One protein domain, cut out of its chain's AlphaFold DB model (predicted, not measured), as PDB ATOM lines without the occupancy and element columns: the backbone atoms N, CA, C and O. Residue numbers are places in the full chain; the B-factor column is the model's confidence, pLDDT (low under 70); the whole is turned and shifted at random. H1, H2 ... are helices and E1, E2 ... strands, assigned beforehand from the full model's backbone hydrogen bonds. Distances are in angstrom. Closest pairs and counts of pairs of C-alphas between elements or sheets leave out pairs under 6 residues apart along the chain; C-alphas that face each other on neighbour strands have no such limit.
ATOM      1  N   ARG A  88      58.759  78.141  97.406       63.47
ATOM      2  CA  ARG A  88      59.082  78.201  98.831       63.47
ATOM      3  C   ARG A  88      57.847  78.619  99.628       63.47
ATOM      4  O   ARG A  88      57.228  79.640  99.344       63.47
ATOM      5  N   HIS A  89      57.513  77.847 100.652       69.50
ATOM      6  CA  HIS A  89      56.365  78.131 101.500       69.50
ATOM      7  C   HIS A  89      56.723  79.107 102.627       69.50
ATOM      8  O   HIS A  89      57.769  78.985 103.267       69.50
ATOM      9  N   TYR A  90      55.815  80.031 102.927       85.31
ATOM     10  CA  TYR A  90      55.827  80.829 104.155       85.31
ATOM     11  C   TYR A  90      54.598  80.486 105.001       85.31
ATOM     12  O   TYR A  90      53.613  79.950 104.493       85.31
ATOM     13  N   ALA A  91      54.660  80.769 106.301       87.44
ATOM     14  CA  ALA A  91      53.628  80.345 107.237       87.44
ATOM     15  C   ALA A  91      52.677  81.490 107.615       87.44
ATOM     16  O   ALA A  91      53.101  82.474 108.221       87.44
ATOM     17  N   LEU A  92      51.387  81.343 107.312       90.25
ATOM     18  CA  LEU A  92      50.317  82.209 107.804       90.25
ATOM     19  C   LEU A  92      49.731  81.635 109.091       90.25
ATOM     20  O   LEU A  92      49.339  80.473 109.146       90.25
ATOM     21  N   LYS A  93      49.638  82.470 110.127       88.19
ATOM     22  CA  LYS A  93      49.084  82.064 111.422       88.19
ATOM     23  C   LYS A  93      47.562  82.126 111.435       88.19
ATOM     24  O   LYS A  93      46.979  83.081 110.911       88.19
ATOM     25  N   GLY A  94      46.933  81.188 112.133       88.81
ATOM     26  CA  GLY A  94      45.500  81.213 112.426       88.81
ATOM     27  C   GLY A  94      44.638  80.510 111.371       88.81
ATOM     28  O   GLY A  94      45.150  79.835 110.482       88.81
ATOM     29  N   PRO A  95      43.302  80.616 111.466       87.38
ATOM     30  CA  PRO A  95      42.415  79.790 110.658       87.38
ATOM     31  C   PRO A  95      42.382  80.244 109.193       87.38
ATOM     32  O   PRO A  95      42.239  81.431 108.906       87.38
ATOM     33  N   LYS A  96      42.414  79.281 108.262       85.50
ATOM     34  CA  LYS A  96      42.436  79.510 106.802       85.50
ATOM     35  C   LYS A  96      41.265  80.342 106.257       85.50
ATOM     36  O   LYS A  96      41.374  80.952 105.200       85.50
ATOM     37  N   ASN A  97      40.136  80.378 106.965       86.25
ATOM     38  CA  ASN A  97      38.944  81.129 106.559       86.25
ATOM     39  C   ASN A  97      38.959  82.613 106.977       86.25
ATOM     40  O   ASN A  97      38.021  83.343 106.631       86.25
ATOM     41  N   ARG A  98      39.973  83.062 107.733       93.38
ATOM     42  CA  ARG A  98      40.114  84.474 108.106       93.38
ATOM     43  C   ARG A  98      40.468  85.325 106.890       93.38
ATOM     44  O   ARG A  98      40.970  84.827 105.888       93.38
ATOM     45  N   VAL A  99      40.231  86.626 107.010       94.88
ATOM     46  CA  VAL A  99      40.705  87.593 106.017       94.88
ATOM     47  C   VAL A  99      42.166  87.915 106.319       94.88
ATOM     48  O   VAL A  99      42.479  88.379 107.414       94.88
ATOM     49  N   VAL A 100      43.044  87.649 105.359       95.25
ATOM     50  CA  VAL A 100      44.453  88.045 105.386       95.25
ATOM     51  C   VAL A 100      44.560  89.525 105.017       95.25
ATOM     52  O   VAL A 100      44.026  89.953 103.992       95.25
ATOM     53  N   THR A 101      45.233  90.317 105.845       94.69
ATOM     54  CA  THR A 101      45.460  91.742 105.578       94.69
ATOM     55  C   THR A 101      46.821  91.926 104.924       94.69
ATOM     56  O   THR A 101      47.855  91.682 105.547       94.69
ATOM     57  N   ILE A 102      46.813  92.365 103.667       93.31
ATOM     58  CA  ILE A 102      48.014  92.656 102.887       93.31
ATOM     59  C   ILE A 102      48.170  94.173 102.813       93.31
ATOM     60  O   ILE A 102      47.383  94.858 102.158       93.31
ATOM     61  N   PHE A 103      49.190  94.700 103.480       90.62
ATOM     62  CA  PHE A 103      49.560  96.105 103.396       90.62
ATOM     63  C   PHE A 103      50.459  96.327 102.181       90.62
ATOM     64  O   PHE A 103      51.563  95.784 102.118       90.62
ATOM     65  N   LEU A 104      50.010  97.137 101.225       86.19
ATOM     66  CA  LEU A 104      50.802  97.484 100.046       86.19
ATOM     67  C   LEU A 104      51.810  98.581 100.401       86.19
ATOM     68  O   LEU A 104      51.463  99.751 100.570       86.19
ATOM     69  N   TRP A 105      53.079  98.198 100.491       82.75
ATOM     70  CA  TRP A 105      54.189  99.113 100.698       82.75
ATOM     71  C   TRP A 105      54.739  99.585  99.355       82.75
ATOM     72  O   TRP A 105      55.495  98.875  98.691       82.75
ATOM     73  N   ARG A 106      54.379 100.804  98.955       70.69
ATOM     74  CA  ARG A 106      54.851 101.393  97.701       70.69
ATOM     75  C   ARG A 106      55.948 102.423  97.958       70.69
ATOM     76  O   ARG A 106      55.695 103.466  98.554       70.69
ATOM     77  N   GLN A 107      57.141 102.181  97.420       62.84
ATOM     78  CA  GLN A 107      58.184 103.202  97.283       62.84
ATOM     79  C   GLN A 107      58.154 103.756  95.857       62.84
ATOM     80  O   GLN A 107      58.714 103.173  94.933       62.84
ATOM     81  N   GLN A 108      57.463 104.871  95.629       59.44
ATOM     82  CA  GLN A 108      57.422 105.451  94.285       59.44
ATOM     83  C   GLN A 108      58.775 106.046  93.900       59.44
ATOM     84  O   GLN A 108      59.250 106.973  94.543       59.44
ATOM     85  N   THR A 109      59.373 105.529  92.830       49.31
ATOM     86  CA  THR A 109      60.687 105.991  92.352       49.31
ATOM     87  C   THR A 109      60.755 106.149  90.818       49.31
ATOM     88  O   THR A 109      61.526 106.964  90.325       49.31
ATOM     89  N   TYR A 110      59.862 105.511  90.044       39.34
ATOM     90  CA  TYR A 110      59.922 105.533  88.569       39.34
ATOM     91  C   TYR A 110      59.272 106.748  87.873       39.34
ATOM     92  O   TYR A 110      59.578 107.031  86.720       39.34
ATOM     93  N   ALA A 111      58.349 107.460  88.525       48.78
ATOM     94  CA  ALA A 111      57.371 108.303  87.818       48.78
ATOM     95  C   ALA A 111      57.485 109.816  88.069       48.78
ATOM     96  O   ALA A 111      56.531 110.543  87.796       48.78
ATOM     97  N   MET A 112      58.586 110.304  88.642       52.09
ATOM     98  CA  MET A 112      58.560 111.616  89.287       52.09
ATOM     99  C   MET A 112      59.788 112.481  89.013       52.09
ATOM    100  O   MET A 112      60.563 112.792  89.908       52.09
ATOM    101  N   SER A 113      59.911 112.946  87.771       50.28
ATOM    102  CA  SER A 113      60.718 114.134  87.468       50.28
ATOM    103  C   SER A 113      60.062 115.440  87.947       50.28
ATOM    104  O   SER A 113      60.769 116.426  88.094       50.28
ATOM    105  N   ASN A 114      58.754 115.446  88.259       58.34
ATOM    106  CA  ASN A 114      57.980 116.656  88.578       58.34
ATOM    107  C   ASN A 114      57.079 116.504  89.822       58.34
ATOM    108  O   ASN A 114      55.851 116.568  89.733       58.34
ATOM    109  N   ILE A 115      57.663 116.296  91.008       71.12
ATOM    110  CA  ILE A 115      56.902 116.382  92.270       71.12
ATOM    111  C   ILE A 115      56.838 117.832  92.728       71.12
ATOM    112  O   ILE A 115      57.866 118.432  93.036       71.12
ATOM    113  N   SER A 116      55.630 118.365  92.897       78.50
ATOM    114  CA  SER A 116      55.452 119.572  93.703       78.50
ATOM    115  C   SER A 116      55.319 119.197  95.181       78.50
ATOM    116  O   SER A 116      54.216 118.991  95.693       78.50
ATOM    117  N   TRP A 117      56.457 119.094  95.877       80.50
ATOM    118  CA  TRP A 117      56.490 118.875  97.329       80.50
ATOM    119  C   TRP A 117      55.651 119.893  98.121       80.50
ATOM    120  O   TRP A 117      54.932 119.460  99.027       80.50
ATOM    121  N   PRO A 118      55.638 121.198  97.770       82.25
ATOM    122  CA  PRO A 118      54.778 122.173  98.436       82.25
ATOM    123  C   PRO A 118      53.282 121.876  98.304       82.25
ATOM    124  O   PRO A 118      52.542 122.089  99.260       82.25
ATOM    125  N   GLU A 119      52.823 121.389  97.148       83.38
ATOM    126  CA  GLU A 119      51.411 121.040  96.953       83.38
ATOM    127  C   GLU A 119      51.033 119.784  97.739       83.38
ATOM    128  O   GLU A 119      50.032 119.781  98.454       83.38
ATOM    129  N   LEU A 120      51.859 118.733  97.672       81.56
ATOM    130  CA  LEU A 120      51.595 117.477  98.381       81.56
ATOM    131  C   LEU A 120      51.594 117.643  99.901       81.56
ATOM    132  O   LEU A 120      50.849 116.962 100.601       81.56
ATOM    133  N   ALA A 121      52.405 118.556 100.424       81.88
ATOM    134  CA  ALA A 121      52.485 118.800 101.853       81.88
ATOM    135  C   ALA A 121      51.320 119.631 102.425       81.88
ATOM    136  O   ALA A 121      51.265 119.837 103.637       81.88
ATOM    137  N   LYS A 122      50.367 120.077 101.591       86.69
ATOM    138  CA  LYS A 122      49.104 120.673 102.060       86.69
ATOM    139  C   LYS A 122      48.149 119.636 102.667       86.69
ATOM    140  O   LYS A 122      47.295 120.015 103.463       86.69
ATOM    141  N   ASP A 123      48.291 118.356 102.315       88.75
ATOM    142  CA  ASP A 123      47.504 117.237 102.856       88.75
ATOM    143  C   ASP A 123      48.448 116.235 103.535       88.75
ATOM    144  O   ASP A 123      49.077 115.411 102.871       88.75
ATOM    145  N   LEU A 124      48.585 116.324 104.861       89.69
ATOM    146  CA  LEU A 124      49.439 115.437 105.656       89.69
ATOM    147  C   LEU A 124      48.608 114.391 106.401       89.69
ATOM    148  O   LEU A 124      47.584 114.700 107.009       89.69
ATOM    149  N   CYS A 125      49.102 113.157 106.410       87.94
ATOM    150  CA  CYS A 125      48.532 112.041 107.152       87.94
ATOM    151  C   CYS A 125      49.499 111.631 108.262       87.94
ATOM    152  O   CYS A 125      50.718 111.654 108.040       87.94
ATOM    153  N   PRO A 126      48.985 111.238 109.441       90.38
ATOM    154  CA  PRO A 126      49.844 110.693 110.467       90.38
ATOM    155  C   PRO A 126      50.367 109.320 110.027       90.38
ATOM    156  O   PRO A 126      49.791 108.676 109.154       90.38
ATOM    157  N   TYR A 127      51.457 108.866 110.631       87.44
ATOM    158  CA  TYR A 127      51.985 107.518 110.452       87.44
ATOM    159  C   TYR A 127      52.425 106.916 111.799       87.44
ATOM    160  O   TYR A 127      52.715 107.664 112.738       87.44
ATOM    161  N   PRO A 128      52.484 105.575 111.932       87.38
ATOM    162  CA  PRO A 128      52.911 104.921 113.171       87.38
ATOM    163  C   PRO A 128      54.343 105.316 113.589       87.38
ATOM    164  O   PRO A 128      55.209 105.410 112.717       87.38
ATOM    165  N   PRO A 129      54.646 105.506 114.890       89.25
ATOM    166  CA  PRO A 129      55.976 105.917 115.367       89.25
ATOM    167  C   PRO A 129      57.149 105.075 114.842       89.25
ATOM    168  O   PRO A 129      58.259 105.578 114.681       89.25
ATOM    169  N   GLU A 130      56.905 103.804 114.536       87.38
ATOM    170  CA  GLU A 130      57.870 102.873 113.959       87.38
ATOM    171  C   GLU A 130      58.422 103.365 112.607       87.38
ATOM    172  O   GLU A 130      59.574 103.099 112.268       87.38
ATOM    173  N   LEU A 131      57.645 104.147 111.855       87.06
ATOM    174  CA  LEU A 131      58.006 104.630 110.519       87.06
ATOM    175  C   LEU A 131      58.795 105.947 110.527       87.06
ATOM    176  O   LEU A 131      59.237 106.391 109.468       87.06
ATOM    177  N   VAL A 132      59.037 106.558 111.696       87.38
ATOM    178  CA  VAL A 132      59.771 107.836 111.809       87.38
ATOM    179  C   VAL A 132      61.148 107.761 111.143       87.38
ATOM    180  O   VAL A 132      61.526 108.670 110.403       87.38
ATOM    181  N   ALA A 133      61.900 106.679 111.377       85.81
ATOM    182  CA  ALA A 133      63.237 106.515 110.807       85.81
ATOM    183  C   ALA A 133      63.201 106.413 109.274       85.81
ATOM    184  O   ALA A 133      63.998 107.068 108.601       85.81
ATOM    185  N   TYR A 134      62.236 105.658 108.738       84.56
ATOM    186  CA  TYR A 134      62.025 105.532 107.298       84.56
ATOM    187  C   TYR A 134      61.680 106.883 106.664       84.56
ATOM    188  O   TYR A 134      62.354 107.292 105.725       84.56
ATOM    189  N   PHE A 135      60.696 107.628 107.189       83.69
ATOM    190  CA  PHE A 135      60.313 108.917 106.589       83.69
ATOM    191  C   PHE A 135      61.399 109.974 106.684       83.69
ATOM    192  O   PHE A 135      61.507 110.810 105.790       83.69
ATOM    193  N   LYS A 136      62.237 109.919 107.721       83.75
ATOM    194  CA  LYS A 136      63.428 110.761 107.794       83.75
ATOM    195  C   LYS A 136      64.408 110.425 106.666       83.75
ATOM    196  O   LYS A 136      64.835 111.331 105.963       83.75
ATOM    197  N   ALA A 137      64.718 109.143 106.460       80.12
ATOM    198  CA  ALA A 137      65.608 108.705 105.383       80.12
ATOM    199  C   ALA A 137      65.021 108.982 103.988       80.12
ATOM    200  O   ALA A 137      65.743 109.393 103.083       80.12
ATOM    201  N   TYR A 138      63.710 108.795 103.825       80.31
ATOM    202  CA  TYR A 138      62.986 109.096 102.595       80.31
ATOM    203  C   TYR A 138      63.038 110.591 102.278       80.31
ATOM    204  O   TYR A 138      63.362 110.964 101.154       80.31
ATOM    205  N   TRP A 139      62.769 111.445 103.271       80.75
ATOM    206  CA  TRP A 139      62.901 112.893 103.141       80.75
ATOM    207  C   TRP A 139      64.315 113.279 102.705       80.75
ATOM    208  O   TRP A 139      64.473 113.919 101.671       80.75
ATOM    209  N   ASP A 140      65.324 112.831 103.464       79.00
ATOM    210  CA  ASP A 140      66.737 113.172 103.249       79.00
ATOM    211  C   ASP A 140      67.232 112.738 101.856       79.00
ATOM    212  O   ASP A 140      68.226 113.260 101.355       79.00
ATOM    213  N   ARG A 141      66.552 111.769 101.227       76.19
ATOM    214  CA  ARG A 141      66.881 111.272  99.891       76.19
ATOM    215  C   ARG A 141      66.079 111.930  98.766       76.19
ATOM    216  O   ARG A 141      66.636 112.139  97.694       76.19
ATOM    217  N   HIS A 142      64.783 112.159  98.960       75.12
ATOM    218  CA  HIS A 142      63.850 112.430  97.856       75.12
ATOM    219  C   HIS A 142      63.249 113.837  97.867       75.12
ATOM    220  O   HIS A 142      62.667 114.255  96.863       75.12
ATOM    221  N   VAL A 143      63.360 114.566  98.974       76.19
ATOM    222  CA  VAL A 143      62.790 115.907  99.109       76.19
ATOM    223  C   VAL A 143      63.908 116.940  99.021       76.19
ATOM    224  O   VAL A 143      64.947 116.779  99.649       76.19
ATOM    225  N   ASN A 144      63.705 117.996  98.227       70.88
ATOM    226  CA  ASN A 144      64.681 119.080  98.102       70.88
ATOM    227  C   ASN A 144      64.847 119.817  99.450       70.88
ATOM    228  O   ASN A 144      63.848 120.136 100.102       70.88
ATOM    229  N   ASP A 145      66.091 120.129  99.822       67.31
ATOM    230  CA  ASP A 145      66.477 120.813 101.064       67.31
ATOM    231  C   ASP A 145      65.852 122.213 101.219       67.31
ATOM    232  O   ASP A 145      65.736 122.716 102.338       67.31
ATOM    233  N   ASP A 146      65.389 122.829 100.126       77.00
ATOM    234  CA  ASP A 146      64.682 124.120 100.144       77.00
ATOM    235  C   ASP A 146      63.268 124.046 100.769       77.00
ATOM    236  O   ASP A 146      62.623 125.077 100.985       77.00
ATOM    237  N   TYR A 147      62.751 122.844 101.047       74.94
ATOM    238  CA  TYR A 147      61.420 122.631 101.619       74.94
ATOM    239  C   TYR A 147      61.505 122.362 103.143       74.94
ATOM    240  O   TYR A 147      62.389 121.634 103.591       74.94
ATOM    241  N   PRO A 148      60.624 122.920 104.001       79.44
ATOM    242  CA  PRO A 148      60.635 122.609 105.432       79.44
ATOM    243  C   PRO A 148      60.242 121.154 105.704       79.44
ATOM    244  O   PRO A 148      59.207 120.691 105.222       79.44
ATOM    245  N   ARG A 149      61.030 120.462 106.540       83.62
ATOM    246  CA  ARG A 149      60.755 119.077 106.969       83.62
ATOM    247  C   ARG A 149      59.319 118.912 107.454       83.62
ATOM    248  O   ARG A 149      58.817 119.732 108.226       83.62
ATOM    249  N   TRP A 150      58.692 117.803 107.060       87.50
ATOM    250  CA  TRP A 150      57.396 117.419 107.612       87.50
ATOM    251  C   TRP A 150      57.491 117.234 109.137       87.50
ATOM    252  O   TRP A 150      58.525 116.769 109.632       87.50
ATOM    253  N   PRO A 151      56.436 117.573 109.902       88.88
ATOM    254  CA  PRO A 151      56.399 117.303 111.333       88.88
ATOM    255  C   PRO A 151      56.635 115.817 111.637       88.88
ATOM    256  O   PRO A 151      56.165 114.942 110.913       88.88
ATOM    257  N   ASN A 152      57.323 115.514 112.742       86.25
ATOM    258  CA  ASN A 152      57.520 114.129 113.174       86.25
ATOM    259  C   ASN A 152      56.171 113.411 113.321       86.25
ATOM    260  O   ASN A 152      55.261 113.931 113.967       86.25
ATOM    261  N   GLY A 153      56.058 112.212 112.749       89.38
ATOM    262  CA  GLY A 153      54.806 111.455 112.730       89.38
ATOM    263  C   GLY A 153      53.860 111.821 111.587       89.38
ATOM    264  O   GLY A 153      52.792 111.228 111.520       89.38
ATOM    265  N   TRP A 154      54.223 112.759 110.703       90.75
ATOM    266  CA  TRP A 154      53.395 113.206 109.581       90.75
ATOM    267  C   TRP A 154      54.156 113.150 108.257       90.75
ATOM    268  O   TRP A 154      55.333 113.504 108.182       90.75
ATOM    269  N   ALA A 155      53.475 112.724 107.199       87.75
ATOM    270  CA  ALA A 155      53.983 112.755 105.830       87.75
ATOM    271  C   ALA A 155      52.828 113.049 104.858       87.75
ATOM    272  O   ALA A 155      51.670 112.834 105.229       87.75
ATOM    273  N   PRO A 156      53.092 113.538 103.632       86.75
ATOM    274  CA  PRO A 156      52.072 113.734 102.615       86.75
ATOM    275  C   PRO A 156      51.168 112.520 102.496       86.75
ATOM    276  O   PRO A 156      51.638 111.402 102.283       86.75
ATOM    277  N   CYS A 157      49.864 112.741 102.617       82.19
ATOM    278  CA  CYS A 157      48.865 111.691 102.533       82.19
ATOM    279  C   CYS A 157      48.983 110.899 101.238       82.19
ATOM    280  O   CYS A 157      48.697 109.716 101.246       82.19
ATOM    281  N   TRP A 158      49.436 111.514 100.149       78.94
ATOM    282  CA  TRP A 158      49.700 110.841  98.879       78.94
ATOM    283  C   TRP A 158      50.701 109.669  98.978       78.94
ATOM    284  O   TRP A 158      50.605 108.728  98.193       78.94
ATOM    285  N   LEU A 159      51.609 109.665  99.964       77.75
ATOM    286  CA  LEU A 159      52.505 108.527 100.229       77.75
ATOM    287  C   LEU A 159      51.745 107.294 100.761       77.75
ATOM    288  O   LEU A 159      52.268 106.187 100.702       77.75
ATOM    289  N   TRP A 160      50.514 107.486 101.246       73.56
ATOM    290  CA  TRP A 160      49.663 106.468 101.879       73.56
ATOM    291  C   TRP A 160      48.337 106.222 101.158       73.56
ATOM    292  O   TRP A 160      47.830 105.107 101.116       73.56
ATOM    293  N   LYS A 161      47.728 107.275 100.619       66.94
ATOM    294  CA  LYS A 161      46.434 107.255  99.946       66.94
ATOM    295  C   LYS A 161      46.676 106.846  98.503       66.94
ATOM    296  O   LYS A 161      46.879 107.693  97.631       66.94
ATOM    297  N   ILE A 162      46.671 105.544  98.250       60.59
ATOM    298  CA  ILE A 162      46.606 105.052  96.881       60.59
ATOM    299  C   ILE A 162      45.157 105.211  96.439       60.59
ATOM    300  O   ILE A 162      44.228 104.750  97.096       60.59
ATOM    301  N   ASN A 163      44.955 105.949  95.356       52.50
ATOM    302  CA  ASN A 163      43.626 106.110  94.807       52.50
ATOM    303  C   ASN A 163      43.107 104.767  94.249       52.50
ATOM    304  O   ASN A 163      43.856 104.025  93.615       52.50
ATOM    305  N   SER A 164      41.799 104.581  94.444       57.41
ATOM    306  CA  SER A 164      40.804 103.930  93.580       57.41
ATOM    307  C   SER A 164      40.472 102.430  93.723       57.41
ATOM    308  O   SER A 164      41.289 101.533  93.530       57.41
ATOM    309  N   GLU A 165      39.173 102.205  93.958       53.03
ATOM    310  CA  GLU A 165      38.326 101.038  93.634       53.03
ATOM    311  C   GLU A 165      38.596  99.690  94.317       53.03
ATOM    312  O   GLU A 165      37.665  98.897  94.447       53.03
ATOM    313  N   SER A 166      39.812  99.417  94.794       59.28
ATOM    314  CA  SER A 166      40.176  98.101  95.352       59.28
ATOM    315  C   SER A 166      40.627  98.097  96.814       59.28
ATOM    316  O   SER A 166      40.700  97.019  97.408       59.28
ATOM    317  N   ASP A 167      40.889  99.269  97.396       74.06
ATOM    318  CA  ASP A 167      41.301  99.395  98.794       74.06
ATOM    319  C   ASP A 167      40.219  98.846  99.731       74.06
ATOM    320  O   ASP A 167      39.029  99.133  99.577       74.06
ATOM    321  N   ASN A 168      40.635  98.018 100.688       79.25
ATOM    322  CA  ASN A 168      39.774  97.335 101.652       79.25
ATOM    323  C   ASN A 168      38.699  96.395 101.066       79.25
ATOM    324  O   ASN A 168      37.907  95.825 101.825       79.25
ATOM    325  N   LEU A 169      38.692  96.148  99.752       85.50
ATOM    326  CA  LEU A 169      37.813  95.153  99.150       85.50
ATOM    327  C   LEU A 169      38.304  93.747  99.507       85.50
ATOM    328  O   LEU A 169      39.413  93.348  99.150       85.50
ATOM    329  N   VAL A 170      37.450  92.974 100.180       90.06
ATOM    330  CA  VAL A 170      37.743  91.568 100.463       90.06
ATOM    331  C   VAL A 170      37.556  90.748  99.193       90.06
ATOM    332  O   VAL A 170      36.468  90.711  98.619       90.06
ATOM    333  N   ARG A 171      38.618  90.058  98.792       88.31
ATOM    334  CA  ARG A 171      38.662  89.135  97.660       88.31
ATOM    335  C   ARG A 171      38.820  87.709  98.167       88.31
ATOM    336  O   ARG A 171      39.337  87.489  99.262       88.31
ATOM    337  N   THR A 172      38.387  86.753  97.357       89.50
ATOM    338  CA  THR A 172      38.543  85.322  97.625       89.50
ATOM    339  C   THR A 172      39.322  84.709  96.476       89.50
ATOM    340  O   THR A 172      38.990  84.953  95.321       89.50
ATOM    341  N   CYS A 173      40.356  83.935  96.787       86.00
ATOM    342  CA  CYS A 173      41.121  83.204  95.787       86.00
ATOM    343  C   CYS A 173      40.387  81.926  95.394       86.00
ATOM    344  O   CYS A 173      40.124  81.084  96.253       86.00
ATOM    345  N   ASP A 174      40.098  81.756  94.104       75.12
ATOM    346  CA  ASP A 174      39.310  80.622  93.603       75.12
ATOM    347  C   ASP A 174      39.977  79.261  93.868       75.12
ATOM    348  O   ASP A 174      39.293  78.267  94.091       75.12
ATOM    349  N   GLY A 175      41.317  79.215  93.899       71.94
ATOM    350  CA  GLY A 175      42.083  77.983  94.116       71.94
ATOM    351  C   GLY A 175      42.063  77.477  95.561       71.94
ATOM    352  O   GLY A 175      41.883  76.285  95.805       71.94
ATOM    353  N   THR A 176      42.237  78.368  96.540       75.50
ATOM    354  CA  THR A 176      42.366  77.987  97.960       75.50
ATOM    355  C   THR A 176      41.179  78.356  98.838       75.50
ATOM    356  O   THR A 176      41.124  77.901  99.984       75.50
ATOM    357  N   GLY A 177      40.261  79.192  98.347       85.88
ATOM    358  CA  GLY A 177      39.218  79.831  99.150       85.88
ATOM    359  C   GLY A 177      39.761  80.866 100.143       85.88
ATOM    360  O   GLY A 177      39.003  81.366 100.975       85.88
ATOM    361  N   THR A 178      41.062  81.180 100.083       90.00
ATOM    362  CA  THR A 178      41.700  82.158 100.968       90.00
ATOM    363  C   THR A 178      41.093  83.528 100.725       90.00
ATOM    364  O   THR A 178      40.981  83.974  99.583       90.00
ATOM    365  N   ARG A 179      40.714  84.207 101.806       93.06
ATOM    366  CA  ARG A 179      40.178  85.562 101.744       93.06
ATOM    367  C   ARG A 179      41.267  86.554 102.098       93.06
ATOM    368  O   ARG A 179      41.962  86.360 103.090       93.06
ATOM    369  N   PHE A 180      41.380  87.634 101.345       93.31
ATOM    370  CA  PHE A 180      42.341  88.692 101.636       93.31
ATOM    371  C   PHE A 180      41.769  90.069 101.330       93.31
ATOM    372  O   PHE A 180      40.810  90.200 100.567       93.31
ATOM    373  N   LYS A 181      42.362  91.097 101.929       92.38
ATOM    374  CA  LYS A 181      42.148  92.493 101.553       92.38
ATOM    375  C   LYS A 181      43.492  93.173 101.335       92.38
ATOM    376  O   LYS A 181      44.446  92.905 102.065       92.38
ATOM    377  N   LEU A 182      43.539  94.051 100.343       89.06
ATOM    378  CA  LEU A 182      44.650  94.972 100.142       89.06
ATOM    379  C   LEU A 182      44.330  96.263 100.894       89.06
ATOM    380  O   LEU A 182      43.199  96.745 100.815       89.06
ATOM    381  N   THR A 183      45.300  96.792 101.630       87.00
ATOM    382  CA  THR A 183      45.172  98.080 102.313       87.00
ATOM    383  C   THR A 183      46.417  98.926 102.111       87.00
ATOM    384  O   THR A 183      47.539  98.415 102.085       87.00
ATOM    385  N   THR A 184      46.228 100.232 101.973       82.44
ATOM    386  CA  THR A 184      47.322 101.218 102.053       82.44
ATOM    387  C   THR A 184      47.115 102.184 103.215       82.44
ATOM    388  O   THR A 184      47.861 103.148 103.398       82.44
ATOM    389  N   ASN A 185      46.093 101.927 104.033       83.81
ATOM    390  CA  ASN A 185      45.786 102.707 105.209       83.81
ATOM    391  C   ASN A 185      46.876 102.491 106.262       83.81
ATOM    392  O   ASN A 185      46.940 101.445 106.902       83.81
ATOM    393  N   TYR A 186      47.710 103.509 106.472       81.06
ATOM    394  CA  TYR A 186      48.837 103.492 107.411       81.06
ATOM    395  C   TYR A 186      48.471 103.025 108.831       81.06
ATOM    396  O   TYR A 186      49.342 102.529 109.544       81.06
ATOM    397  N   THR A 187      47.208 103.165 109.258       84.31
ATOM    398  CA  THR A 187      46.749 102.679 110.573       84.31
ATOM    399  C   THR A 187      46.771 101.154 110.682       84.31
ATOM    400  O   THR A 187      46.893 100.626 111.780       84.31
ATOM    401  N   GLU A 188      46.724 100.450 109.551       88.69
ATOM    402  CA  GLU A 188      46.721  98.990 109.471       88.69
ATOM    403  C   GLU A 188      48.122  98.397 109.293       88.69
ATOM    404  O   GLU A 188      48.278  97.183 109.353       88.69
ATOM    405  N   PHE A 189      49.159  99.227 109.116       89.38
ATOM    406  CA  PHE A 189      50.537  98.761 108.923       89.38
ATOM    407  C   PHE A 189      51.000  97.820 110.044       89.38
ATOM    408  O   PHE A 189      51.648  96.809 109.781       89.38
ATOM    409  N   ARG A 190      50.670  98.140 111.303       90.62
ATOM    410  CA  ARG A 190      51.121  97.353 112.459       90.62
ATOM    411  C   ARG A 190      50.522  95.950 112.468       90.62
ATOM    412  O   ARG A 190      51.250  94.994 112.711       90.62
ATOM    413  N   ASP A 191      49.229  95.857 112.181       91.50
ATOM    414  CA  ASP A 191      48.443  94.633 112.346       91.50
ATOM    415  C   ASP A 191      48.287  93.843 111.037       91.50
ATOM    416  O   ASP A 191      47.638  92.797 111.013       91.50
ATOM    417  N   ALA A 192      48.872  94.332 109.940       93.38
ATOM    418  CA  ALA A 192      48.914  93.616 108.678       93.38
ATOM    419  C   ALA A 192      49.671  92.288 108.816       93.38
ATOM    420  O   ALA A 192      50.726  92.207 109.448       93.38
ATOM    421  N   ASP A 193      49.150  91.251 108.165       95.00
ATOM    422  CA  ASP A 193      49.808  89.947 108.097       95.00
ATOM    423  C   ASP A 193      51.031  90.007 107.183       95.00
ATOM    424  O   ASP A 193      52.092  89.459 107.482       95.00
ATOM    425  N   ILE A 194      50.857  90.680 106.045       94.88
ATOM    426  CA  ILE A 194      51.842  90.766 104.978       94.88
ATOM    427  C   ILE A 194      52.119  92.231 104.677       94.88
ATOM    428  O   ILE A 194      51.196  93.005 104.434       94.88
ATOM    429  N   ILE A 195      53.399  92.584 104.618       92.88
ATOM    430  CA  ILE A 195      53.873  93.818 104.001       92.88
ATOM    431  C   ILE A 195      54.318  93.460 102.585       92.88
ATOM    432  O   ILE A 195      55.376  92.861 102.383       92.88
ATOM    433  N   HIS A 196      53.476  93.787 101.611       90.25
ATOM    434  CA  HIS A 196      53.725  93.526 100.202       90.25
ATOM    435  C   HIS A 196      54.431  94.725  99.588       90.25
ATOM    436  O   HIS A 196      53.823  95.764  99.338       90.25
ATOM    437  N   MET A 197      55.733  94.578  99.380       87.00
ATOM    438  CA  MET A 197      56.572  95.613  98.803       87.00
ATOM    439  C   MET A 197      56.584  95.463  97.290       87.00
ATOM    440  O   MET A 197      57.333  94.660  96.733       87.00
ATOM    441  N   ASP A 198      55.720  96.235  96.649       76.94
ATOM    442  CA  ASP A 198      55.653  96.340  95.201       76.94
ATOM    443  C   ASP A 198      56.526  97.512  94.747       76.94
ATOM    444  O   ASP A 198      56.499  98.599  95.341       76.94
ATOM    445  N   TYR A 199      57.275  97.318  93.662       68.06
ATOM    446  CA  TYR A 199      57.971  98.418  92.989       68.06
ATOM    447  C   TYR A 199      59.074  99.113  93.801       68.06
ATOM    448  O   TYR A 199      59.280 100.327  93.721       68.06
ATOM    449  N   VAL A 200      59.808  98.349  94.598       59.56
ATOM    450  CA  VAL A 200      60.818  98.909  95.492       59.56
ATOM    451  C   VAL A 200      62.074  99.320  94.705       59.56
ATOM    452  O   VAL A 200      62.591  98.533  93.917       59.56
ATOM    453  N   PHE A 201      62.589 100.534  94.955       57.75
ATOM    454  CA  PHE A 201      63.942 100.986  94.563       57.75
ATOM    455  C   PHE A 201      64.235 101.285  93.076       57.75
ATOM    456  O   PHE A 201      65.394 101.277  92.651       57.75
ATOM    457  N   TYR A 202      63.230 101.650  92.290       56.53
ATOM    458  CA  TYR A 202      63.358 102.196  90.931       56.53
ATOM    459  C   TYR A 202      63.962 103.609  90.891       56.53
ATOM    460  O   TYR A 202      63.387 104.570  90.392       56.53
ATOM    461  N   LEU A 203      65.132 103.755  91.481       51.22
ATOM    462  CA  LEU A 203      65.911 104.977  91.511       51.22
ATOM    463  C   LEU A 203      66.126 105.347  90.040       51.22
ATOM    464  O   LEU A 203      66.568 104.489  89.281       51.22
ATOM    465  N   GLY A 204      65.619 106.515  89.618       46.66
ATOM    466  CA  GLY A 204      65.307 106.810  88.213       46.66
ATOM    467  C   GLY A 204      66.453 106.497  87.246       46.66
ATOM    468  O   GLY A 204      67.580 106.303  87.669       46.66
ATOM    469  N   ALA A 205      66.211 106.500  85.930       39.34
ATOM    470  CA  ALA A 205      67.167 106.040  84.900       39.34
ATOM    471  C   ALA A 205      68.616 106.607  84.959       39.34
ATOM    472  O   ALA A 205      69.485 106.123  84.235       39.34
ATOM    473  N   TYR A 206      68.875 107.617  85.797       39.66
ATOM    474  CA  TYR A 206      70.165 108.268  86.037       39.66
ATOM    475  C   TYR A 206      70.771 108.008  87.429       39.66
ATOM    476  O   TYR A 206      71.934 108.332  87.662       39.66
ATOM    477  N   GLU A 207      70.025 107.414  88.357       47.12
ATOM    478  CA  GLU A 207      70.532 107.003  89.657       47.12
ATOM    479  C   GLU A 207      71.130 105.599  89.523       47.12
ATOM    480  O   GLU A 207      70.472 104.576  89.695       47.12
ATOM    481  N   HIS A 208      72.420 105.542  89.197       47.72
ATOM    482  CA  HIS A 208      73.221 104.329  89.344       47.72
ATOM    483  C   HIS A 208      73.359 104.006  90.828       47.72
ATOM    484  O   HIS A 208      74.347 104.369  91.468       47.72
ATOM    485  N   VAL A 209      72.345 103.386  91.416       50.53
ATOM    486  CA  VAL A 209      72.390 103.111  92.847       50.53
ATOM    487  C   VAL A 209      73.173 101.835  93.037       50.53
ATOM    488  O   VAL A 209      72.698 100.730  92.796       50.53
ATOM    489  N   LEU A 210      74.429 102.047  93.421       48.81
ATOM    490  CA  LEU A 210      75.443 101.020  93.635       48.81
ATOM    491  C   LEU A 210      75.035 100.007  94.723       48.81
ATOM    492  O   LEU A 210      75.637  98.942  94.807       48.81
ATOM    493  N   PHE A 211      74.024 100.317  95.547       55.78
ATOM    494  CA  PHE A 211      73.466  99.415  96.554       55.78
ATOM    495  C   PHE A 211      72.070  99.846  97.027       55.78
ATOM    496  O   PHE A 211      71.723 101.026  97.034       55.78
ATOM    497  N   TRP A 212      71.277  98.880  97.478       60.66
ATOM    498  CA  TRP A 212      70.021  99.120  98.183       60.66
ATOM    499  C   TRP A 212      70.309  99.599  99.617       60.66
ATOM    500  O   TRP A 212      71.230  99.112 100.271       60.66
ATOM    501  N   ASN A 213      69.533 100.557 100.128       67.56
ATOM    502  CA  ASN A 213      69.681 101.038 101.503       67.56
ATOM    503  C   ASN A 213      68.551 100.477 102.372       67.56
ATOM    504  O   ASN A 213      67.394 100.846 102.181       67.56
ATOM    505  N   VAL A 214      68.884  99.634 103.358       68.69
ATOM    506  CA  VAL A 214      67.916  99.088 104.329       68.69
ATOM    507  C   VAL A 214      67.139 100.181 105.067       68.69
ATOM    508  O   VAL A 214      65.993  99.963 105.434       68.69
ATOM    509  N   ALA A 215      67.711 101.380 105.234       68.44
ATOM    510  CA  ALA A 215      67.021 102.514 105.852       68.44
ATOM    511  C   ALA A 215      65.836 103.030 105.018       68.44
ATOM    512  O   ALA A 215      65.005 103.778 105.528       68.44
ATOM    513  N   LEU A 216      65.756 102.637 103.745       72.38
ATOM    514  CA  LEU A 216      64.605 102.890 102.891       72.38
ATOM    515  C   LEU A 216      63.570 101.760 102.977       72.38
ATOM    516  O   LEU A 216      62.507 101.902 102.402       72.38
ATOM    517  N   LEU A 217      63.799 100.658 103.689       78.94
ATOM    518  CA  LEU A 217      62.744  99.677 103.972       78.94
ATOM    519  C   LEU A 217      61.913 100.112 105.190       78.94
ATOM    520  O   LEU A 217      62.430 100.807 106.072       78.94
ATOM    521  N   PRO A 218      60.632  99.702 105.280       82.62
ATOM    522  CA  PRO A 218      59.904  99.824 106.535       82.62
ATOM    523  C   PRO A 218      60.603  98.988 107.619       82.62
ATOM    524  O   PRO A 218      61.305  98.031 107.305       82.62
ATOM    525  N   PRO A 219      60.405  99.282 108.912       85.81
ATOM    526  CA  PRO A 219      60.807  98.368 109.973       85.81
ATOM    527  C   PRO A 219      60.009  97.061 109.874       85.81
ATOM    528  O   PRO A 219      58.788  97.078 109.708       85.81
ATOM    529  N   LYS A 220      60.686  95.916 110.012       88.44
ATOM    530  CA  LYS A 220      60.017  94.610 110.098       88.44
ATOM    531  C   LYS A 220      59.482  94.429 111.512       88.44
ATOM    532  O   LYS A 220      60.271  94.243 112.439       88.44
ATOM    533  N   LEU A 221      58.165  94.512 111.696       90.31
ATOM    534  CA  LEU A 221      57.556  94.289 113.007       90.31
ATOM    535  C   LEU A 221      57.351  92.794 113.262       90.31
ATOM    536  O   LEU A 221      57.223  91.987 112.339       90.31
ATOM    537  N   GLY A 222      57.339  92.410 114.540       81.81
ATOM    538  CA  GLY A 222      57.132  91.021 114.940       81.81
ATOM    539  C   GLY A 222      55.775  90.508 114.457       81.81
ATOM    540  O   GLY A 222      54.744  91.000 114.900       81.81
ATOM    541  N   GLY A 223      55.788  89.509 113.572       83.94
ATOM    542  CA  GLY A 223      54.583  88.921 112.979       83.94
ATOM    543  C   GLY A 223      54.356  89.281 111.511       83.94
ATOM    544  O   GLY A 223      53.610  88.564 110.852       83.94
ATOM    545  N   HIS A 224      55.035  90.306 110.986       92.56
ATOM    546  CA  HIS A 224      54.986  90.631 109.562       92.56
ATOM    547  C   HIS A 224      55.647  89.549 108.715       92.56
ATOM    548  O   HIS A 224      56.762  89.110 109.008       92.56
ATOM    549  N   ILE A 225      54.990  89.214 107.610       94.00
ATOM    550  CA  ILE A 225      55.576  88.500 106.479       94.00
ATOM    551  C   ILE A 225      55.902  89.536 105.409       94.00
ATOM    552  O   ILE A 225      55.058  90.339 105.021       94.00
ATOM    553  N   TRP A 226      57.137  89.557 104.936       92.44
ATOM    554  CA  TRP A 226      57.582  90.490 103.913       92.44
ATOM    555  C   TRP A 226      57.581  89.830 102.548       92.44
ATOM    556  O   TRP A 226      58.325  88.871 102.321       92.44
ATOM    557  N   TRP A 227      56.782  90.377 101.635       92.00
ATOM    558  CA  TRP A 227      56.839  90.020 100.224       92.00
ATOM    559  C   TRP A 227      57.608  91.078  99.450       92.00
ATOM    560  O   TRP A 227      57.324  92.268  99.576       92.00
ATOM    561  N   LEU A 228      58.540  90.632  98.615       88.81
ATOM    562  CA  LEU A 228      59.081  91.442  97.532       88.81
ATOM    563  C   LEU A 228      58.347  91.076  96.250       88.81
ATOM    564  O   LEU A 228      58.415  89.926  95.827       88.81
ATOM    565  N   ASN A 229      57.729  92.053  95.600       86.38
ATOM    566  CA  ASN A 229      57.331  91.940  94.207       86.38
ATOM    567  C   ASN A 229      58.231  92.845  93.364       86.38
ATOM    568  O   ASN A 229      58.115  94.073  93.382       86.38
ATOM    569  N   TYR A 230      59.165  92.217  92.656       81.94
ATOM    570  CA  TYR A 230      60.007  92.875  91.674       81.94
ATOM    571  C   TYR A 230      59.461  92.594  90.276       81.94
ATOM    572  O   TYR A 230      59.822  91.620  89.613       81.94
ATOM    573  N   GLY A 231      58.558  93.475  89.851       73.19
ATOM    574  CA  GLY A 231      57.975  93.480  88.520       73.19
ATOM    575  C   GLY A 231      58.366  94.721  87.712       73.19
ATOM    576  O   GLY A 231      58.795  95.736  88.254       73.19
ATOM    577  N   ARG A 232      58.144  94.654  86.397       73.12
ATOM    578  CA  ARG A 232      58.186  95.750  85.409       73.12
ATOM    579  C   ARG A 232      59.553  96.260  84.961       73.12
ATOM    580  O   ARG A 232      59.599  96.907  83.916       73.12
ATOM    581  N   GLU A 233      60.644  95.885  85.629       80.56
ATOM    582  CA  GLU A 233      61.991  96.044  85.073       80.56
ATOM    583  C   GLU A 233      62.786  94.765  84.976       80.56
ATOM    584  O   GLU A 233      62.514  93.755  85.617       80.56
ATOM    585  N   SER A 234      63.859  94.889  84.209       82.19
ATOM    586  CA  SER A 234      64.921  93.919  84.183       82.19
ATOM    587  C   SER A 234      65.887  94.097  85.351       82.19
ATOM    588  O   SER A 234      66.417  95.187  85.595       82.19
ATOM    589  N   VAL A 235      66.243  92.966  85.960       81.00
ATOM    590  CA  VAL A 235      67.339  92.845  86.932       81.00
ATOM    591  C   VAL A 235      68.684  93.362  86.391       81.00
ATOM    592  O   VAL A 235      69.559  93.718  87.175       81.00
ATOM    593  N   ALA A 236      68.856  93.475  85.065       79.62
ATOM    594  CA  ALA A 236      70.043  94.078  84.448       79.62
ATOM    595  C   ALA A 236      70.158  95.595  84.703       79.62
ATOM    596  O   ALA A 236      71.255  96.153  84.653       79.62
ATOM    597  N   TYR A 237      69.044  96.284  84.968       77.50
ATOM    598  CA  TYR A 237      69.065  97.694  85.381       77.50
ATOM    599  C   TYR A 237      69.242  97.862  86.883       77.50
ATOM    600  O   TYR A 237      69.818  98.863  87.307       77.50
ATOM    601  N   TYR A 238      68.810  96.871  87.667       78.25
ATOM    602  CA  TYR A 238      68.857  96.913  89.126       78.25
ATOM    603  C   TYR A 238      69.617  95.707  89.690       78.25
ATOM    604  O   TYR A 238      69.031  94.861  90.362       78.25
ATOM    605  N   PRO A 239      70.947  95.622  89.487       74.19
ATOM    606  CA  PRO A 239      71.756  94.500  89.959       74.19
ATOM    607  C   PRO A 239      71.677  94.204  91.457       74.19
ATOM    608  O   PRO A 239      72.119  93.140  91.874       74.19
ATOM    609  N   TYR A 240      71.169  95.118  92.286       75.38
ATOM    610  CA  TYR A 240      71.017  94.847  93.709       75.38
ATOM    611  C   TYR A 240      69.840  93.917  94.025       75.38
ATOM    612  O   TYR A 240      69.874  93.251  95.056       75.38
ATOM    613  N   VAL A 241      68.827  93.802  93.152       80.00
ATOM    614  CA  VAL A 241      67.672  92.922  93.423       80.00
ATOM    615  C   VAL A 241      67.995  91.434  93.307       80.00
ATOM    616  O   VAL A 241      67.194  90.599  93.708       80.00
ATOM    617  N   ARG A 242      69.186  91.108  92.800       76.88
ATOM    618  CA  ARG A 242      69.759  89.756  92.768       76.88
ATOM    619  C   ARG A 242      70.792  89.508  93.866       76.88
ATOM    620  O   ARG A 242      71.343  88.419  93.929       76.88
ATOM    621  N   MET A 243      71.086  90.502  94.703       77.62
ATOM    622  CA  MET A 243      72.034  90.331  95.801       77.62
ATOM    623  C   MET A 243      71.394  89.476  96.892       77.62
ATOM    624  O   MET A 243      70.247  89.681  97.290       77.62
ATOM    625  N   GLU A 244      72.151  88.525  97.410       76.62
ATOM    626  CA  GLU A 244      71.777  87.708  98.551       76.62
ATOM    627  C   GLU A 244      71.531  88.577  99.784       76.62
ATOM    628  O   GLU A 244      70.526  88.385 100.479       76.62
ATOM    629  N   SER A 245      72.397  89.568 100.015       77.12
ATOM    630  CA  SER A 245      72.232  90.537 101.103       77.12
ATOM    631  C   SER A 245      70.896  91.274 101.026       77.12
ATOM    632  O   SER A 245      70.287  91.535 102.062       77.12
ATOM    633  N   PHE A 246      70.411  91.552  99.814       81.19
ATOM    634  CA  PHE A 246      69.110  92.163  99.571       81.19
ATOM    635  C   PHE A 246      67.968  91.173  99.774       81.19
ATOM    636  O   PHE A 246      67.075  91.392 100.597       81.19
ATOM    637  N   LEU A 247      67.998  90.063  99.042       81.69
ATOM    638  CA  LEU A 247      66.884  89.129  99.000       81.69
ATOM    639  C   LEU A 247      66.623  88.519 100.384       81.69
ATOM    640  O   LEU A 247      65.479  88.175 100.688       81.69
ATOM    641  N   ARG A 248      67.647  88.344 101.243       82.88
ATOM    642  CA  ARG A 248      67.523  87.733 102.594       82.88
ATOM    643  C   ARG A 248      66.630  88.510 103.560       82.88
ATOM    644  O   ARG A 248      66.253  87.949 104.584       82.88
ATOM    645  N   ASN A 249      66.247  89.738 103.229       83.88
ATOM    646  CA  ASN A 249      65.316  90.520 104.043       83.88
ATOM    647  C   ASN A 249      63.851  90.079 103.871       83.88
ATOM    648  O   ASN A 249      63.031  90.328 104.756       83.88
ATOM    649  N   PHE A 250      63.521  89.412 102.761       88.25
ATOM    650  CA  PHE A 250      62.152  89.057 102.390       88.25
ATOM    651  C   PHE A 250      61.854  87.584 102.671       88.25
ATOM    652  O   PHE A 250      62.701  86.715 102.445       88.25
ATOM    653  N   ASP A 251      60.636  87.316 103.143       89.06
ATOM    654  CA  ASP A 251      60.161  85.961 103.442       89.06
ATOM    655  C   ASP A 251      59.648  85.250 102.183       89.06
ATOM    656  O   ASP A 251      59.717  84.026 102.100       89.06
ATOM    657  N   PHE A 252      59.163  86.019 101.204       89.31
ATOM    658  CA  PHE A 252      58.704  85.522  99.910       89.31
ATOM    659  C   PHE A 252      59.012  86.540  98.810       89.31
ATOM    660  O   PHE A 252      58.903  87.751  99.023       89.31
ATOM    661  N   THR A 253      59.421  86.066  97.640       88.00
ATOM    662  CA  THR A 253      59.885  86.923  96.548       88.00
ATOM    663  C   THR A 253      59.235  86.542  95.222       88.00
ATOM    664  O   THR A 253      59.100  85.366  94.888       88.00
ATOM    665  N   ILE A 254      58.815  87.551  94.469       85.88
ATOM    666  CA  ILE A 254      58.061  87.421  93.225       85.88
ATOM    667  C   ILE A 254      58.768  88.244  92.150       85.88
ATOM    668  O   ILE A 254      59.124  89.396  92.404       85.88
ATOM    669  N   GLY A 255      58.990  87.666  90.969       83.38
ATOM    670  CA  GLY A 255      59.663  88.362  89.869       83.38
ATOM    671  C   GLY A 255      60.169  87.437  88.764       83.38
ATOM    672  O   GLY A 255      59.727  86.293  88.643       83.38
ATOM    673  N   ALA A 256      61.106  87.939  87.959       79.94
ATOM    674  CA  ALA A 256      61.793  87.197  86.901       79.94
ATOM    675  C   ALA A 256      63.299  87.539  86.883       79.94
ATOM    676  O   ALA A 256      63.649  88.700  87.114       79.94
ATOM    677  N   PRO A 257      64.202  86.574  86.605       79.00
ATOM    678  CA  PRO A 257      63.936  85.215  86.111       79.00
ATOM    679  C   PRO A 257      63.488  84.229  87.205       79.00
ATOM    680  O   PRO A 257      63.764  84.426  88.388       79.00
ATOM    681  N   ALA A 258      62.843  83.126  86.807       77.12
ATOM    682  CA  ALA A 258      62.368  82.073  87.720       77.12
ATOM    683  C   ALA A 258      63.484  81.427  88.563       77.12
ATOM    684  O   ALA A 258      63.220  80.872  89.622       77.12
ATOM    685  N   SER A 259      64.735  81.507  88.105       76.62
ATOM    686  CA  SER A 259      65.913  81.028  88.832       76.62
ATOM    687  C   SER A 259      66.278  81.878  90.055       76.62
ATOM    688  O   SER A 259      67.097  81.442  90.861       76.62
ATOM    689  N   LEU A 260      65.709  83.078  90.205       78.44
ATOM    690  CA  LEU A 260      66.073  84.021  91.266       78.44
ATOM    691  C   LEU A 260      64.979  84.215  92.329       78.44
ATOM    692  O   LEU A 260      65.302  84.503  93.482       78.44
ATOM    693  N   TYR A 261      63.709  84.069  91.951       81.88
ATOM    694  CA  TYR A 261      62.548  84.405  92.782       81.88
ATOM    695  C   TYR A 261      61.746  83.158  93.178       81.88
ATOM    696  O   TYR A 261      61.661  82.206  92.408       81.88
ATOM    697  N   ASP A 262      61.116  83.180  94.361       82.00
ATOM    698  CA  ASP A 262      60.311  82.051  94.870       82.00
ATOM    699  C   ASP A 262      59.063  81.799  94.002       82.00
ATOM    700  O   ASP A 262      58.630  80.658  93.823       82.00
ATOM    701  N   LEU A 263      58.489  82.870  93.446       81.19
ATOM    702  CA  LEU A 263      57.373  82.830  92.509       81.19
ATOM    703  C   LEU A 263      57.742  83.554  91.215       81.19
ATOM    704  O   LEU A 263      57.845  84.780  91.173       81.19
ATOM    705  N   SER A 264      57.871  82.800  90.124       78.56
ATOM    706  CA  SER A 264      58.068  83.399  88.804       78.56
ATOM    707  C   SER A 264      56.821  84.170  88.369       78.56
ATOM    708  O   SER A 264      55.722  83.606  88.322       78.56
ATOM    709  N   HIS A 265      56.981  85.430  87.979       74.62
ATOM    710  CA  HIS A 265      55.898  86.255  87.447       74.62
ATOM    711  C   HIS A 265      56.389  87.005  86.200       74.62
ATOM    712  O   HIS A 265      57.310  87.818  86.316       74.62
ATOM    713  N   PRO A 266      55.837  86.720  85.001       66.19
ATOM    714  CA  PRO A 266      56.157  87.517  83.824       66.19
ATOM    715  C   PRO A 266      55.684  88.949  84.042       66.19
ATOM    716  O   PRO A 266      54.639  89.178  84.645       66.19
ATOM    717  N   CYS A 467      46.852  86.055  94.973       86.00
ATOM    718  CA  CYS A 467      46.268  84.723  95.102       86.00
ATOM    719  C   CYS A 467      47.284  83.628  94.819       86.00
ATOM    720  O   CYS A 467      47.348  82.657  95.565       86.00
ATOM    721  N   ARG A 468      48.134  83.807  93.806       82.31
ATOM    722  CA  ARG A 468      49.228  82.867  93.547       82.31
ATOM    723  C   ARG A 468      50.209  82.790  94.716       82.31
ATOM    724  O   ARG A 468      50.639  81.699  95.081       82.31
ATOM    725  N   ALA A 469      50.540  83.931  95.317       86.69
ATOM    726  CA  ALA A 469      51.383  83.972  96.506       86.69
ATOM    727  C   ALA A 469      50.699  83.299  97.709       86.69
ATOM    728  O   ALA A 469      51.333  82.509  98.406       86.69
ATOM    729  N   LEU A 470      49.408  83.548  97.952       89.25
ATOM    730  CA  LEU A 470      48.640  82.928  99.042       89.25
ATOM    731  C   LEU A 470      48.446  81.421  98.853       89.25
ATOM    732  O   LEU A 470      48.434  80.683  99.837       89.25
ATOM    733  N   ASP A 471      48.352  80.950  97.611       84.50
ATOM    734  CA  ASP A 471      48.264  79.523  97.294       84.50
ATOM    735  C   ASP A 471      49.551  78.765  97.680       84.50
ATOM    736  O   ASP A 471      49.503  77.562  97.934       84.50
ATOM    737  N   SER A 472      50.682  79.470  97.809       82.06
ATOM    738  CA  SER A 472      51.941  78.920  98.333       82.06
ATOM    739  C   SER A 472      52.080  79.007  99.862       82.06
ATOM    740  O   SER A 472      53.074  78.539 100.412       82.06
ATOM    741  N   ALA A 473      51.110  79.570 100.588       87.88
ATOM    742  CA  ALA A 473      51.197  79.678 102.042       87.88
ATOM    743  C   ALA A 473      50.880  78.349 102.750       87.88
ATOM    744  O   ALA A 473      49.876  77.688 102.469       87.88
ATOM    745  N   VAL A 474      51.682  78.009 103.757       87.62
ATOM    746  CA  VAL A 474      51.349  76.987 104.759       87.62
ATOM    747  C   VAL A 474      50.602  77.662 105.906       87.62
ATOM    748  O   VAL A 474      50.967  78.750 106.336       87.62
ATOM    749  N   TRP A 475      49.551  77.031 106.420       86.94
ATOM    750  CA  TRP A 475      48.762  77.570 107.530       86.94
ATOM    751  C   TRP A 475      49.149  76.869 108.831       86.94
ATOM    752  O   TRP A 475      49.139  75.636 108.872       86.94
ATOM    753  N   ILE A 476      49.500  77.646 109.863       87.56
ATOM    754  CA  ILE A 476      49.971  77.154 111.171       87.56
ATOM    755  C   ILE A 476      49.157  77.674 112.354       87.56
ATOM    756  O   ILE A 476      48.643  78.823 112.303       87.56
TER     757      ILE A 476
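Overview. This is residues 88 to 266 and 467 to 476 of the 476 residues of an uncharacterized protein of Jimgerdemannia flammicorona (UniProt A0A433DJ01). The domain has little regular structure: a curled, strongly twisted, mixed sheet, E5 E6 E2 E7 E8 E9, with H2, E3 and E4 toward one end and E1 and E10 toward the other. H3 and H4, between parallel E8 and E9, complete a strand-helix-strand unit with a right-handed crossover. Of 189 printed residues, 74 are in five named helices and ten named strands, mixed in class. It is compact, with a radius of gyration of the C-alphas of 17.1 A, and spans 51 by 35 by 30 A.

Arrangement. E2, residues 99 to 106, and E7, 194 to 198, are parallel, with N 103 and O 194 2.8 A apart. H2, residues 129 to 142, has 8 of 10 O i to N i+4 pairs within hydrogen-bond range.

Along the chain. E2 measures 21.4 A, from C-alpha 99 at (40.705, 87.593, 106.017) to C-alpha 106 at (54.851, 101.393, 97.701).

Size, cuts and confidence. Residues 267 to 466 are cut out; C-alphas 266 and 467 are 15.3 A apart. In the printed part 35 residues have pLDDT under 70, among them residues 199 to 215.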